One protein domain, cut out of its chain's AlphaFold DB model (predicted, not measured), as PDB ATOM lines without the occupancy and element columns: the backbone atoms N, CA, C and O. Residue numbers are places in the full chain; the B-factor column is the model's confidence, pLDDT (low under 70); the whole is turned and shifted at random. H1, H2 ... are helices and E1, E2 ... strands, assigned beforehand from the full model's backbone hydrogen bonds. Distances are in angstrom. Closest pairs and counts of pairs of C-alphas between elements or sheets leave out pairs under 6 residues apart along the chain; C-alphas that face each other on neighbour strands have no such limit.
ATOM      1  N   THR A   3       2.109 -12.119  15.626       96.00
ATOM      2  CA  THR A   3       0.659 -12.304  15.589       96.00
ATOM      3  C   THR A   3       0.279 -13.732  15.949       96.00
ATOM      4  O   THR A   3       0.848 -14.702  15.435       96.00
ATOM      5  N   VAL A   4      -0.702 -13.843  16.842       95.38
ATOM      6  CA  VAL A   4      -1.380 -15.097  17.172       95.38
ATOM      7  C   VAL A   4      -2.869 -14.901  16.948       95.38
ATOM      8  O   VAL A   4      -3.448 -13.910  17.384       95.38
ATOM      9  N   TYR A   5      -3.488 -15.854  16.271       95.19
ATOM     10  CA  TYR A   5      -4.931 -15.922  16.109       95.19
ATOM     11  C   TYR A   5      -5.489 -17.024  17.001       95.19
ATOM     12  O   TYR A   5      -4.859 -18.074  17.142       95.19
ATOM     13  N   PHE A   6      -6.686 -16.824  17.538       93.94
ATOM     14  CA  PHE A   6      -7.462 -17.870  18.196       93.94
ATOM     15  C   PHE A   6      -8.785 -18.055  17.454       93.94
ATOM     16  O   PHE A   6      -9.436 -17.072  17.099       93.94
ATOM     17  N   LYS A   7      -9.165 -19.303  17.175       92.44
ATOM     18  CA  LYS A   7     -10.407 -19.673  16.491       92.44
ATOM     19  C   LYS A   7     -11.202 -20.649  17.334       92.44
ATOM     20  O   LYS A   7     -10.680 -21.699  17.697       92.44
ATOM     21  N   SER A   8     -12.475 -20.334  17.551       89.31
ATOM     22  CA  SER A   8     -13.441 -21.225  18.195       89.31
ATOM     23  C   SER A   8     -14.773 -21.158  17.450       89.31
ATOM     24  O   SER A   8     -15.431 -20.116  17.399       89.31
ATOM     25  N   GLY A   9     -15.151 -22.263  16.800       86.38
ATOM     26  CA  GLY A   9     -16.305 -22.295  15.900       86.38
ATOM     27  C   GLY A   9     -16.196 -21.248  14.783       86.38
ATOM     28  O   GLY A   9     -15.245 -21.264  14.003       86.38
ATOM     29  N   ASP A  10     -17.173 -20.340  14.716       86.06
ATOM     30  CA  ASP A  10     -17.210 -19.237  13.742       86.06
ATOM     31  C   ASP A  10     -16.510 -17.953  14.241       86.06
ATOM     32  O   ASP A  10     -16.450 -16.963  13.509       86.06
ATOM     33  N   ALA A  11     -16.019 -17.934  15.485       87.38
ATOM     34  CA  ALA A  11     -15.358 -16.776  16.077       87.38
ATOM     35  C   ALA A  11     -13.840 -16.801  15.833       87.38
ATOM     36  O   ALA A  11     -13.204 -17.858  15.836       87.38
ATOM     37  N   GLU A  12     -13.263 -15.614  15.631       91.31
ATOM     38  CA  GLU A  12     -11.833 -15.402  15.409       91.31
ATOM     39  C   GLU A  12     -11.370 -14.170  16.194       91.31
ATOM     40  O   GLU A  12     -11.960 -13.094  16.081       91.31
ATOM     41  N   TRP A  13     -10.284 -14.330  16.943       92.19
ATOM     42  CA  TRP A  13      -9.585 -13.257  17.640       92.19
ATOM     43  C   TRP A  13      -8.172 -13.133  17.085       92.19
ATOM     44  O   TRP A  13      -7.529 -14.137  16.770       92.19
ATOM     45  N   LYS A  14      -7.684 -11.896  16.975       94.38
ATOM     46  CA  LYS A  14      -6.335 -11.577  16.509       94.38
ATOM     47  C   LYS A  14      -5.602 -10.805  17.597       94.38
ATOM     48  O   LYS A  14      -6.030  -9.715  17.966       94.38
ATOM     49  N   TYR A  15      -4.471 -11.341  18.030       93.94
ATOM     50  CA  TYR A  15      -3.593 -10.728  19.016       93.94
ATOM     51  C   TYR A  15      -2.290 -10.304  18.351       93.94
ATOM     52  O   TYR A  15      -1.677 -11.078  17.612       93.94
ATOM     53  N   GLU A  16      -1.868  -9.070  18.606       95.56
ATOM     54  CA  GLU A  16      -0.654  -8.485  18.043       95.56
ATOM     55  C   GLU A  16       0.244  -7.989  19.169       95.56
ATOM     56  O   GLU A  16      -0.203  -7.235  20.028       95.56
ATOM     57  N   ILE A  17       1.510  -8.406  19.144       95.12
ATOM     58  CA  ILE A  17       2.519  -8.005  20.128       95.12
ATOM     59  C   ILE A  17       3.685  -7.337  19.409       95.12
ATOM     60  O   ILE A  17       4.181  -7.821  18.380       95.12
ATOM     61  N   ASP A  18       4.135  -6.210  19.951       96.56
ATOM     62  CA  ASP A  18       5.309  -5.509  19.448       96.56
ATOM     63  C   ASP A  18       6.597  -6.290  19.736       96.56
ATOM     64  O   ASP A  18       6.729  -6.977  20.744       96.56
ATOM     65  N   ASP A  19       7.588  -6.182  18.845       95.31
ATOM     66  CA  ASP A  19       8.806  -6.998  18.961       95.31
ATOM     67  C   ASP A  19       9.589  -6.695  20.255       95.31
ATOM     68  O   ASP A  19      10.131  -7.607  20.870       95.31
ATOM     69  N   GLU A  20       9.612  -5.434  20.699       96.38
ATOM     70  CA  GLU A  20      10.287  -5.041  21.945       96.38
ATOM     71  C   GLU A  20       9.585  -5.605  23.190       96.38
ATOM     72  O   GLU A  20      10.253  -6.074  24.109       96.38
ATOM     73  N   GLU A  21       8.252  -5.581  23.214       96.38
ATOM     74  CA  GLU A  21       7.454  -6.134  24.311       96.38
ATOM     75  C   GLU A  21       7.591  -7.659  24.373       96.38
ATOM     76  O   GLU A  21       7.857  -8.220  25.436       96.38
ATOM     77  N   HIS A  22       7.514  -8.320  23.216       97.31
ATOM     78  CA  HIS A  22       7.758  -9.751  23.093       97.31
ATOM     79  C   HIS A  22       9.116 -10.146  23.684       97.31
ATOM     80  O   HIS A  22       9.186 -11.020  24.549       97.31
ATOM     81  N   ASP A  23      10.188  -9.478  23.253       97.56
ATOM     82  CA  ASP A  23      11.547  -9.781  23.704       97.56
ATOM     83  C   ASP A  23      11.696  -9.596  25.227       97.56
ATOM     84  O   ASP A  23      12.362 -10.401  25.880       97.56
ATOM     85  N   GLN A  24      11.052  -8.578  25.812       97.56
ATOM     86  CA  GLN A  24      11.065  -8.344  27.262       97.56
ATOM     87  C   GLN A  24      10.350  -9.457  28.038       97.56
ATOM     88  O   GLN A  24      10.894  -9.953  29.026       97.56
ATOM     89  N   ILE A  25       9.167  -9.872  27.578       97.50
ATOM     90  CA  ILE A  25       8.384 -10.946  28.204       97.50
ATOM     91  C   ILE A  25       9.167 -12.260  28.172       97.50
ATOM     92  O   ILE A  25       9.354 -12.901  29.206       97.50
ATOM     93  N   ILE A  26       9.672 -12.645  26.997       97.50
ATOM     94  CA  ILE A  26      10.401 -13.906  26.832       97.50
ATOM     95  C   ILE A  26      11.688 -13.914  27.653       97.50
ATOM     96  O   ILE A  26      12.015 -14.929  28.268       97.50
ATOM     97  N   GLN A  27      12.410 -12.791  27.705       97.44
ATOM     98  CA  GLN A  27      13.598 -12.685  28.545       97.44
ATOM     99  C   GLN A  27      13.255 -12.897  30.028       97.44
ATOM    100  O   GLN A  27      13.971 -13.634  30.701       97.44
ATOM    101  N   GLY A  28      12.147 -12.324  30.512       96.94
ATOM    102  CA  GLY A  28      11.662 -12.544  31.878       96.94
ATOM    103  C   GLY A  28      11.369 -14.017  32.174       96.94
ATOM    104  O   GLY A  28      11.889 -14.562  33.142       96.94
ATOM    105  N   ILE A  29      10.631 -14.689  31.285       95.75
ATOM    106  CA  ILE A  29      10.294 -16.118  31.413       95.75
ATOM    107  C   ILE A  29      11.559 -16.993  31.462       95.75
ATOM    108  O   ILE A  29      11.657 -17.929  32.258       95.75
ATOM    109  N   ILE A  30      12.548 -16.696  30.612       95.25
ATOM    110  CA  ILE A  30      13.819 -17.431  30.576       95.25
ATOM    111  C   ILE A  30      14.618 -17.210  31.864       95.25
ATOM    112  O   ILE A  30      15.184 -18.167  32.397       95.25
ATOM    113  N   ASP A  31      14.682 -15.971  32.353       96.75
ATOM    114  CA  ASP A  31      15.442 -15.620  33.555       96.75
ATOM    115  C   ASP A  31      14.836 -16.236  34.824       96.75
ATOM    116  O   ASP A  31      15.581 -16.647  35.720       96.75
ATOM    117  N   ASP A  32      13.510 -16.375  34.868       95.06
ATOM    118  CA  ASP A  32      12.786 -17.028  35.961       95.06
ATOM    119  C   ASP A  32      12.929 -18.562  35.944       95.06
ATOM    120  O   ASP A  32      12.720 -19.224  36.964       95.06
ATOM    121  N   GLY A  33      13.374 -19.137  34.820       92.62
ATOM    122  CA  GLY A  33      13.596 -20.576  34.675       92.62
ATOM    123  C   GLY A  33      12.299 -21.383  34.609       92.62
ATOM    124  O   GLY A  33      12.274 -22.523  35.079       92.62
ATOM    125  N   THR A  34      11.244 -20.787  34.056       93.19
ATOM    126  CA  THR A  34       9.912 -21.384  33.911       93.19
ATOM    127  C   THR A  34       9.951 -22.697  33.121       93.19
ATOM    128  O   THR A  34      10.737 -22.849  32.181       93.19
ATOM    129  N   ASP A  35       9.092 -23.653  33.486       95.12
ATOM    130  CA  ASP A  35       8.878 -24.869  32.700       95.12
ATOM    131  C   ASP A  35       8.008 -24.549  31.477       95.12
ATOM    132  O   ASP A  35       6.860 -24.130  31.594       95.12
ATOM    133  N   PHE A  36       8.572 -24.716  30.281       94.19
ATOM    134  CA  PHE A  36       7.907 -24.337  29.035       94.19
ATOM    135  C   PHE A  36       6.773 -25.295  28.650       94.19
ATOM    136  O   PHE A  36       5.910 -24.904  27.870       94.19
ATOM    137  N   GLU A  37       6.786 -26.547  29.116       93.19
ATOM    138  CA  GLU A  37       5.690 -27.482  28.830       93.19
ATOM    139  C   GLU A  37       4.464 -27.129  29.678       93.19
ATOM    140  O   GLU A  37       3.375 -26.984  29.128       93.19
ATOM    141  N   GLU A  38       4.662 -26.884  30.976       94.19
ATOM    142  CA  GLU A  38       3.605 -26.418  31.888       94.19
ATOM    143  C   GLU A  38       3.050 -25.060  31.438       94.19
ATOM    144  O   GLU A  38       1.845 -24.910  31.249       94.19
ATOM    145  N   MET A  39       3.934 -24.106  31.127       96.12
ATOM    146  CA  MET A  39       3.523 -22.780  30.666       96.12
ATOM    147  C   MET A  39       2.752 -22.821  29.341       96.12
ATOM    148  O   MET A  39       1.889 -21.974  29.117       96.12
ATOM    149  N   LEU A  40       3.030 -23.783  28.453       95.81
ATOM    150  CA  LEU A  40       2.252 -23.949  27.224       95.81
ATOM    151  C   LEU A  40       0.821 -24.383  27.527       95.81
ATOM    152  O   LEU A  40      -0.105 -23.816  26.953       95.81
ATOM    153  N   GLU A  41       0.646 -25.378  28.396       94.38
ATOM    154  CA  GLU A  41      -0.678 -25.865  28.787       94.38
ATOM    155  C   GLU A  41      -1.491 -24.748  29.456       94.38
ATOM    156  O   GLU A  41      -2.615 -24.476  29.030       94.38
ATOM    157  N   GLU A  42      -0.884 -24.028  30.403       95.38
ATOM    158  CA  GLU A  42      -1.501 -22.878  31.077       95.38
ATOM    159  C   GLU A  42      -1.849 -21.749  30.097       95.38
ATOM    160  O   GLU A  42      -2.966 -21.241  30.108       95.38
ATOM    161  N   SER A  43      -0.936 -21.386  29.189       96.56
ATOM    162  CA  SER A  43      -1.170 -20.305  28.217       96.56
ATOM    163  C   SER A  43      -2.333 -20.615  27.267       96.56
ATOM    164  O   SER A  43      -3.053 -19.710  26.838       96.56
ATOM    165  N   LEU A  44      -2.518 -21.890  26.904       94.25
ATOM    166  CA  LEU A  44      -3.645 -22.321  26.075       94.25
ATOM    167  C   LEU A  44      -4.969 -22.269  26.849       94.25
ATOM    168  O   LEU A  44      -5.982 -21.876  26.270       94.25
ATOM    169  N   GLU A  45      -4.965 -22.636  28.133       93.06
ATOM    170  CA  GLU A  45      -6.132 -22.512  29.017       93.06
ATOM    171  C   GLU A  45      -6.522 -21.043  29.215       93.06
ATOM    172  O   GLU A  45      -7.673 -20.686  28.968       93.06
ATOM    173  N   ILE A  46      -5.553 -20.173  29.517       93.94
ATOM    174  CA  ILE A  46      -5.756 -18.724  29.662       93.94
ATOM    175  C   ILE A  46      -6.391 -18.131  28.403       93.94
ATOM    176  O   ILE A  46      -7.395 -17.426  28.484       93.94
ATOM    177  N   LEU A  47      -5.848 -18.423  27.216       92.44
ATOM    178  CA  LEU A  47      -6.417 -17.890  25.976       92.44
ATOM    179  C   LEU A  47      -7.841 -18.371  25.720       92.44
ATOM    180  O   LEU A  47      -8.661 -17.604  25.215       92.44
ATOM    181  N   ARG A  48      -8.143 -19.619  26.079       90.19
ATOM    182  CA  ARG A  48      -9.498 -20.152  25.974       90.19
ATOM    183  C   ARG A  48     -10.449 -19.407  26.906       90.19
ATOM    184  O   ARG A  48     -11.493 -18.950  26.442       90.19
ATOM    185  N   ASP A  49     -10.081 -19.251  28.171       90.56
ATOM    186  CA  ASP A  49     -10.903 -18.566  29.168       90.56
ATOM    187  C   ASP A  49     -11.146 -17.108  28.774       90.56
ATOM    188  O   ASP A  49     -12.287 -16.649  28.761       90.56
ATOM    189  N   ILE A  50     -10.099 -16.410  28.333       90.69
ATOM    190  CA  ILE A  50     -10.193 -15.014  27.907       90.69
ATOM    191  C   ILE A  50     -11.017 -14.861  26.626       90.69
ATOM    192  O   ILE A  50     -11.783 -13.912  26.505       90.69
ATOM    193  N   SER A  51     -10.924 -15.795  25.674       86.25
ATOM    194  CA  SER A  51     -11.763 -15.753  24.465       86.25
ATOM    195  C   SER A  51     -13.264 -15.880  24.765       86.25
ATOM    196  O   SER A  51     -14.095 -15.477  23.951       86.25
ATOM    197  N   ALA A  52     -13.618 -16.427  25.932       86.56
ATOM    198  CA  ALA A  52     -14.996 -16.544  26.385       86.56
ATOM    199  C   ALA A  52     -15.503 -15.297  27.136       86.56
ATOM    200  O   ALA A  52     -16.710 -15.211  27.378       86.56
ATOM    201  N   LEU A  53     -14.619 -14.358  27.498       87.31
ATOM    202  CA  LEU A  53     -14.972 -13.094  28.146       87.31
ATOM    203  C   LEU A  53     -15.351 -12.028  27.112       87.31
ATOM    204  O   LEU A  53     -14.794 -11.969  26.011       87.31
ATOM    205  N   GLU A  54     -16.292 -11.154  27.471       84.25
ATOM    206  CA  GLU A  54     -16.520  -9.927  26.702       84.25
ATOM    207  C   GLU A  54     -15.380  -8.919  26.968       84.25
ATOM    208  O   GLU A  54     -14.788  -8.894  28.047       84.25
ATOM    209  N   GLU A  55     -15.046  -8.068  25.988       77.00
ATOM    210  CA  GLU A  55     -13.912  -7.128  26.106       77.00
ATOM    211  C   GLU A  55     -14.030  -6.171  27.310       77.00
ATOM    212  O   GLU A  55     -13.017  -5.730  27.847       77.00
ATOM    213  N   ASP A  56     -15.247  -5.824  27.739       86.38
ATOM    214  CA  ASP A  56     -15.498  -4.964  28.900       86.38
ATOM    215  C   ASP A  56     -15.508  -5.711  30.243       86.38
ATOM    216  O   ASP A  56     -15.576  -5.068  31.295       86.38
ATOM    217  N   GLU A  57     -15.412  -7.042  30.211       90.25
ATOM    218  CA  GLU A  57     -15.257  -7.894  31.391       90.25
ATOM    219  C   GLU A  57     -13.785  -8.150  31.741       90.25
ATOM    220  O   GLU A  57     -13.508  -8.483  32.890       90.25
ATOM    221  N   MET A  58     -12.858  -7.941  30.796       90.62
ATOM    222  CA  MET A  58     -11.421  -8.126  31.015       90.62
ATOM    223  C   MET A  58     -10.838  -7.052  31.935       90.62
ATOM    224  O   MET A  58     -10.867  -5.853  31.620       90.62
ATOM    225  N   ASP A  59     -10.235  -7.480  33.041       93.06
ATOM    226  CA  ASP A  59      -9.475  -6.592  33.912       93.06
ATOM    227  C   ASP A  59      -7.999  -6.451  33.483       93.06
ATOM    228  O   ASP A  59      -7.586  -6.885  32.404       93.06
ATOM    229  N   GLU A  60      -7.214  -5.707  34.268       93.50
ATOM    230  CA  GLU A  60      -5.795  -5.470  33.970       93.50
ATOM    231  C   GLU A  60      -4.971  -6.760  34.077       93.50
ATOM    232  O   GLU A  60      -4.051  -6.950  33.283       93.50
ATOM    233  N   ASP A  61      -5.318  -7.651  35.009       94.44
ATOM    234  CA  ASP A  61      -4.603  -8.908  35.208       94.44
ATOM    235  C   ASP A  61      -4.898  -9.858  34.031       94.44
ATOM    236  O   ASP A  61      -3.962 -10.403  33.446       94.44
ATOM    237  N   ASP A  62      -6.154  -9.932  33.569       94.38
ATOM    238  CA  ASP A  62      -6.532 -10.711  32.376       94.38
ATOM    239  C   ASP A  62      -5.767 -10.254  31.119       94.38
ATOM    240  O   ASP A  62      -5.309 -11.061  30.305       94.38
ATOM    241  N   GLN A  63      -5.605  -8.940  30.939       92.75
ATOM    242  CA  GLN A  63      -4.869  -8.380  29.799       92.75
ATOM    243  C   GLN A  63      -3.377  -8.724  29.856       92.75
ATOM    244  O   GLN A  63      -2.763  -9.019  28.824       92.75
ATOM    245  N   ILE A  64      -2.787  -8.698  31.053       94.88
ATOM    246  CA  ILE A  64      -1.393  -9.094  31.270       94.88
ATOM    247  C   ILE A  64      -1.228 -10.584  30.961       94.88
ATOM    248  O   ILE A  64      -0.348 -10.941  30.173       94.88
ATOM    249  N   ASP A  65      -2.097 -11.436  31.504       95.75
ATOM    250  CA  ASP A  65      -2.050 -12.886  31.306       95.75
ATOM    251  C   ASP A  65      -2.239 -13.261  29.829       95.75
ATOM    252  O   ASP A  65      -1.487 -14.085  29.297       95.75
ATOM    253  N   GLN A  66      -3.155 -12.593  29.115       95.00
ATOM    254  CA  GLN A  66      -3.296 -12.724  27.662       95.00
ATOM    255  C   GLN A  66      -1.996 -12.368  26.940       95.00
ATOM    256  O   GLN A  66      -1.522 -13.132  26.099       95.00
ATOM    257  N   THR A  67      -1.415 -11.210  27.251       96.31
ATOM    258  CA  THR A  67      -0.223 -10.702  26.560       96.31
ATOM    259  C   THR A  67       0.966 -11.641  26.758       96.31
ATOM    260  O   THR A  67       1.663 -11.988  25.798       96.31
ATOM    261  N   VAL A  68       1.170 -12.121  27.988       97.19
ATOM    262  CA  VAL A  68       2.214 -13.098  28.313       97.19
ATOM    263  C   VAL A  68       1.975 -14.416  27.575       97.19
ATOM    264  O   VAL A  68       2.892 -14.909  26.913       97.19
ATOM    265  N   SER A  69       0.748 -14.939  27.610       97.12
ATOM    266  CA  SER A  69       0.370 -16.200  26.961       97.12
ATOM    267  C   SER A  69       0.566 -16.149  25.446       97.12
ATOM    268  O   SER A  69       1.202 -17.026  24.863       97.12
ATOM    269  N   VAL A  70       0.092 -15.087  24.790       96.69
ATOM    270  CA  VAL A  70       0.253 -14.872  23.343       96.69
ATOM    271  C   VAL A  70       1.730 -14.777  22.968       96.69
ATOM    272  O   VAL A  70       2.170 -15.416  22.006       96.69
ATOM    273  N   SER A  71       2.510 -14.011  23.736       97.62
ATOM    274  CA  SER A  71       3.946 -13.850  23.507       97.62
ATOM    275  C   SER A  71       4.670 -15.191  23.617       97.62
ATOM    276  O   SER A  71       5.429 -15.574  22.719       97.62
ATOM    277  N   PHE A  72       4.382 -15.939  24.683       97.94
ATOM    278  CA  PHE A  72       4.970 -17.242  24.937       97.94
ATOM    279  C   PHE A  72       4.601 -18.264  23.860       97.94
ATOM    280  O   PHE A  72       5.492 -18.907  23.308       97.94
ATOM    281  N   ILE A  73       3.322 -18.380  23.497       97.38
ATOM    282  CA  ILE A  73       2.851 -19.315  22.469       97.38
ATOM    283  C   ILE A  73       3.544 -19.035  21.136       97.38
ATOM    284  O   ILE A  73       4.088 -19.955  20.514       97.38
ATOM    285  N   TRP A  74       3.591 -17.767  20.711       97.81
ATOM    286  CA  TRP A  74       4.296 -17.400  19.487       97.81
ATOM    287  C   TRP A  74       5.770 -17.819  19.557       97.81
ATOM    288  O   TRP A  74       6.273 -18.462  18.627       97.81
ATOM    289  N   HIS A  75       6.446 -17.498  20.670       97.31
ATOM    290  CA  HIS A  75       7.853 -17.836  20.884       97.31
ATOM    291  C   HIS A  75       8.096 -19.340  20.842       97.31
ATOM    292  O   HIS A  75       9.022 -19.791  20.166       97.31
ATOM    293  N   TYR A  76       7.275 -20.111  21.556       96.94
ATOM    294  CA  TYR A  76       7.414 -21.549  21.705       96.94
ATOM    295  C   TYR A  76       7.448 -22.210  20.328       96.94
ATOM    296  O   TYR A  76       8.464 -22.798  19.949       96.94
ATOM    297  N   PHE A  77       6.398 -22.020  19.522       96.62
ATOM    298  CA  PHE A  77       6.291 -22.670  18.214       96.62
ATOM    299  C   PHE A  77       7.280 -22.132  17.174       96.62
ATOM    300  O   PHE A  77       7.727 -22.901  16.321       96.62
ATOM    301  N   ASN A  78       7.690 -20.861  17.255       96.56
ATOM    302  CA  ASN A  78       8.718 -20.315  16.358       96.56
ATOM    303  C   ASN A  78      10.151 -20.746  16.737       96.56
ATOM    304  O   ASN A  78      11.046 -20.766  15.884       96.56
ATOM    305  N   SER A  79      10.376 -21.155  17.988       95.06
ATOM    306  CA  SER A  79      11.698 -21.548  18.498       95.06
ATOM    307  C   SER A  79      11.966 -23.056  18.451       95.06
ATOM    308  O   SER A  79      13.133 -23.466  18.485       95.06
ATOM    309  N   LEU A  80      10.932 -23.897  18.310       94.50
ATOM    310  CA  LEU A  80      11.082 -25.354  18.193       94.50
ATOM    311  C   LEU A  80      12.075 -25.756  17.085       94.50
ATOM    312  O   LEU A  80      12.240 -25.039  16.103       94.50
ATOM    313  N   PRO A  81      12.758 -26.906  17.168       94.50
ATOM    314  CA  PRO A  81      13.449 -27.490  16.017       94.50
ATOM    315  C   PRO A  81      12.490 -27.732  14.838       94.50
ATOM    316  O   PRO A  81      11.314 -28.032  15.045       94.50
ATOM    317  N   ILE A  82      12.984 -27.652  13.597       89.06
ATOM    318  CA  ILE A  82      12.150 -27.821  12.387       89.06
ATOM    319  C   ILE A  82      11.431 -29.176  12.407       89.06
ATOM    320  O   ILE A  82      10.237 -29.260  12.139       89.06
ATOM    321  N   GLU A  83      12.137 -30.237  12.793       92.06
ATOM    322  CA  GLU A  83      11.606 -31.596  12.909       92.06
ATOM    323  C   GLU A  83      10.550 -31.774  14.010       92.06
ATOM    324  O   GLU A  83       9.860 -32.790  14.028       92.06
ATOM    325  N   LYS A  84      10.424 -30.799  14.917       90.62
ATOM    326  CA  LYS A  84       9.420 -30.766  15.983       90.62
ATOM    327  C   LYS A  84       8.224 -29.866  15.655       90.62
ATOM    328  O   LYS A  84       7.407 -29.628  16.533       90.62
ATOM    329  N   GLY A  85       8.107 -29.394  14.412       88.38
ATOM    330  CA  GLY A  85       6.955 -28.606  13.972       88.38
ATOM    331  C   GLY A  85       7.114 -27.104  14.174       88.38
ATOM    332  O   GLY A  85       6.133 -26.432  14.470       88.38
ATOM    333  N   ARG A  86       8.335 -26.569  14.004       95.38
ATOM    334  CA  ARG A  86       8.556 -25.116  13.973       95.38
ATOM    335  C   ARG A  86       7.569 -24.430  13.025       95.38
ATOM    336  O   ARG A  86       7.498 -24.796  11.851       95.38
ATOM    337  N   ILE A  87       6.920 -23.382  13.516       95.50
ATOM    338  CA  ILE A  87       6.173 -22.425  12.699       95.50
ATOM    339  C   ILE A  87       7.102 -21.256  12.364       95.50
ATOM    340  O   ILE A  87       7.932 -20.873  13.177       95.50
ATOM    341  N   ASP A  88       7.018 -20.739  11.142       91.81
ATOM    342  CA  ASP A  88       7.764 -19.549  10.721       91.81
ATOM    343  C   ASP A  88       6.760 -18.435  10.435       91.81
ATOM    344  O   ASP A  88       6.077 -18.465   9.405       91.81
ATOM    345  N   GLY A  89       6.643 -17.500  11.379       92.88
ATOM    346  CA  GLY A  89       5.712 -16.379  11.320       92.88
ATOM    347  C   GLY A  89       4.506 -16.553  12.240       92.88
ATOM    348  O   GLY A  89       4.623 -17.055  13.360       92.88
ATOM    349  N   ASP A  90       3.360 -16.067  11.779       95.94
ATOM    350  CA  ASP A  90       2.145 -15.962  12.585       95.94
ATOM    351  C   ASP A  90       1.542 -17.334  12.899       95.94
ATOM    352  O   ASP A  90       1.571 -18.262  12.080       95.94
ATOM    353  N   VAL A  91       0.986 -17.450  14.101       96.12
ATOM    354  CA  VAL A  91       0.455 -18.699  14.658       96.12
ATOM    355  C   VAL A  91      -1.067 -18.621  14.724       96.12
ATOM    356  O   VAL A  91      -1.620 -17.580  15.059       96.12
ATOM    357  N   VAL A  92      -1.758 -19.717  14.428       95.44
ATOM    358  CA  VAL A  92      -3.204 -19.860  14.638       95.44
ATOM    359  C   VAL A  92      -3.444 -21.015  15.594       95.44
ATOM    360  O   VAL A  92      -2.950 -22.122  15.379       95.44
ATOM    361  N   LEU A  93      -4.236 -20.743  16.618       94.69
ATOM    362  CA  LEU A  93      -4.812 -21.707  17.537       94.69
ATOM    363  C   LEU A  93      -6.248 -21.982  17.095       94.69
ATOM    364  O   LEU A  93      -7.020 -21.048  16.894       94.69
ATOM    365  N   VAL A  94      -6.601 -23.251  16.921       93.19
ATOM    366  CA  VAL A  94      -7.946 -23.683  16.534       93.19
ATOM    367  C   VAL A  94      -8.465 -24.623  17.606       93.19
ATOM    368  O   VAL A  94      -7.922 -25.713  17.774       93.19
ATOM    369  N   GLU A  95      -9.487 -24.198  18.339       90.94
ATOM    370  CA  GLU A  95     -10.189 -25.055  19.290       90.94
ATOM    371  C   GLU A  95     -10.931 -26.167  18.536       90.94
ATOM    372  O   GLU A  95     -11.606 -25.922  17.531       90.94
ATOM    373  N   ASP A  96     -10.794 -27.401  19.019       87.25
ATOM    374  CA  ASP A  96     -11.496 -28.549  18.456       87.25
ATOM    375  C   ASP A  96     -13.016 -28.426  18.695       87.25
ATOM    376  O   ASP A  96     -13.465 -27.895  19.710       87.25
ATOM    377  N   GLU A  97     -13.839 -28.964  17.786       80.06
ATOM    378  CA  GLU A  97     -15.311 -28.840  17.851       80.06
ATOM    379  C   GLU A  97     -15.935 -29.436  19.130       80.06
ATOM    380  O   GLU A  97     -17.054 -29.081  19.505       80.06
ATOM    381  N   ASP A  98     -15.243 -30.370  19.784       79.00
ATOM    382  CA  ASP A  98     -15.664 -30.984  21.045       79.00
ATOM    383  C   ASP A  98     -15.104 -30.269  22.290       79.00
ATOM    384  O   ASP A  98     -15.418 -30.667  23.416       79.00
ATOM    385  N   GLY A  99     -14.302 -29.217  22.093       71.25
ATOM    386  CA  GLY A  99     -13.652 -28.441  23.142       71.25
ATOM    387  C   GLY A  99     -12.600 -29.223  23.934       71.25
ATOM    388  O   GLY A  99     -12.264 -28.810  25.049       71.25
ATOM    389  N   ALA A 100     -12.127 -30.367  23.422       75.31
ATOM    390  CA  ALA A 100     -11.181 -31.238  24.118       75.31
ATOM    391  C   ALA A 100      -9.708 -30.870  23.874       75.31
ATOM    392  O   ALA A 100      -8.836 -31.391  24.572       75.31
ATOM    393  N   GLY A 101      -9.426 -29.994  22.909       83.00
ATOM    394  CA  GLY A 101      -8.066 -29.642  22.528       83.00
ATOM    395  C   GLY A 101      -7.966 -28.375  21.687       83.00
ATOM    396  O   GLY A 101      -8.968 -27.793  21.269       83.00
ATOM    397  N   VAL A 102      -6.718 -27.959  21.461       89.38
ATOM    398  CA  VAL A 102      -6.352 -26.852  20.577       89.38
ATOM    399  C   VAL A 102      -5.315 -27.356  19.579       89.38
ATOM    400  O   VAL A 102      -4.250 -27.851  19.950       89.38
ATOM    401  N   SER A 103      -5.625 -27.210  18.298       91.44
ATOM    402  CA  SER A 103      -4.702 -27.447  17.196       91.44
ATOM    403  C   SER A 103      -3.900 -26.178  16.898       91.44
ATOM    404  O   SER A 103      -4.467 -25.091  16.812       91.44
ATOM    405  N   VAL A 104      -2.585 -26.305  16.696       92.75
ATOM    406  CA  VAL A 104      -1.697 -25.168  16.395       92.75
ATOM    407  C   VAL A 104      -1.166 -25.260  14.968       92.75
ATOM    408  O   VAL A 104      -0.601 -26.280  14.571       92.75
ATOM    409  N   LEU A 105      -1.356 -24.193  14.192       93.88
ATOM    410  CA  LEU A 105      -1.076 -24.132  12.756       93.88
ATOM    411  C   LEU A 105      -0.382 -22.814  12.386       93.88
ATOM    412  O   LEU A 105      -0.449 -21.832  13.123       93.88
ATOM    413  N   ALA A 106       0.277 -22.769  11.226       93.94
ATOM    414  CA  ALA A 106       0.790 -21.512  10.684       93.94
ATOM    415  C   ALA A 106      -0.357 -20.697  10.067       93.94
ATOM    416  O   ALA A 106      -1.173 -21.244   9.323       93.94
ATOM    417  N   ALA A 107      -0.396 -19.385  10.309       92.19
ATOM    418  CA  ALA A 107      -1.516 -18.555   9.860       92.19
ATOM    419  C   ALA A 107      -1.694 -18.539   8.347       92.19
ATOM    420  O   ALA A 107      -2.815 -18.649   7.862       92.19
ATOM    421  N   ARG A 108      -0.588 -18.530   7.603       91.00
ATOM    422  CA  ARG A 108      -0.585 -18.597   6.134       91.00
ATOM    423  C   ARG A 108      -1.300 -19.823   5.546       91.00
ATOM    424  O   ARG A 108      -1.585 -19.834   4.354       91.00
ATOM    425  N   ASP A 109      -1.506 -20.872   6.345       87.94
ATOM    426  CA  ASP A 109      -2.134 -22.117   5.902       87.94
ATOM    427  C   ASP A 109      -3.652 -22.136   6.186       87.94
ATOM    428  O   ASP A 109      -4.345 -23.031   5.702       87.94
ATOM    429  N   VAL A 110      -4.176 -21.177   6.968       85.62
ATOM    430  CA  VAL A 110      -5.549 -21.206   7.523       85.62
ATOM    431  C   VAL A 110      -6.296 -19.876   7.380       85.62
ATOM    432  O   VAL A 110      -7.515 -19.874   7.224       85.62
TER     433      VAL A 110
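Overview. This is residues 3 to 110 of the 113 residues of an uncharacterized protein of Rhodospirillaceae bacterium (UniProt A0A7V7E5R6). Picture a twisted sheet of four strands as a wall, with two helices, H2 and H3, crossing each other over one of its faces and no named helix over the other. A third helix, H1, packs on one side of H3, off the sheet and about perpendicular to H3. The printed part has 108 residues with three named helices and four named strands, in the order E1 E2 H1 H2 H3 E3 E4. The sheet runs E2 E1 E3 E4 and is mixed, and the class is mixed, helices and strands. The whole is compact, with a radius of gyration of the C-alphas of 13.5 A and spans of 35 by 34 by 24 A.

Arrangement. Look first at the inner strands, E1, residues 3 to 8, and E3, residues 91 to 95: they are parallel at 14 degrees, with N 5 and O 91 2.8 A apart, within hydrogen-bond range. On the other side of E1 is edge strand E2, residues 11 to 17, antiparallel to it at 162 degrees in a hairpin, with N 6 and O 13 at 2.9 A. Edge strand E4, residues 102 to 106, forms a hairpin with E3, antiparallel at 153 degrees, with N 92 and O 105 at 2.8 A. H3, residues 60 to 79, is on the sheet at a height of 8.7 A, and on the local plane it runs across the strands at 80 degrees to E2. The closest C-alphas of H3 and E3 are those of Trp 74 and Val 91, 6.3 A apart. H2, residues 36 to 51, is on the same face at a height of 9.0 A. H2 and H3 touch, closest at the C-alphas of Ser 43 and Ser 69, 4.6 A apart, and run opposite ways at a steep tilt of 49 degrees. H1, residues 19 to 32, is not on the sheet; its residues 22 to 26 alone touch H3, closest at the C-alphas of His 22 and Ser 71, 5.6 A apart, about perpendicular at 88 degrees. In H1, H2 and H3 every O i to N i+4 pair is within hydrogen-bond range.

Along the chain. Find C-alpha 3 at (0.659, -12.304, 15.589), where E1 begins its 16.9 A; E2 follows with 20.3 A. H1 measures 20.1 A and H2 21.9 A. Find C-alpha 60 at (-5.795, -5.470, 33.970); from there H3 runs 28.4 A. E3 spans 13.2 A, and E4 spans 13.3 A to C-alpha 106 at (0.790, -21.512, 10.684).

Size, cuts and confidence. The two C-alphas farthest apart are those of Asp 56 and Glu 83, 41.2 A. The printed part has no cut, and its one long link, of 11 residues, joins H3 to E3. Residues 30 to 35, of which 30 to 32 belong to H1, stand free. The mean pLDDT of the printed part is 92.7, and no printed residue is under 70.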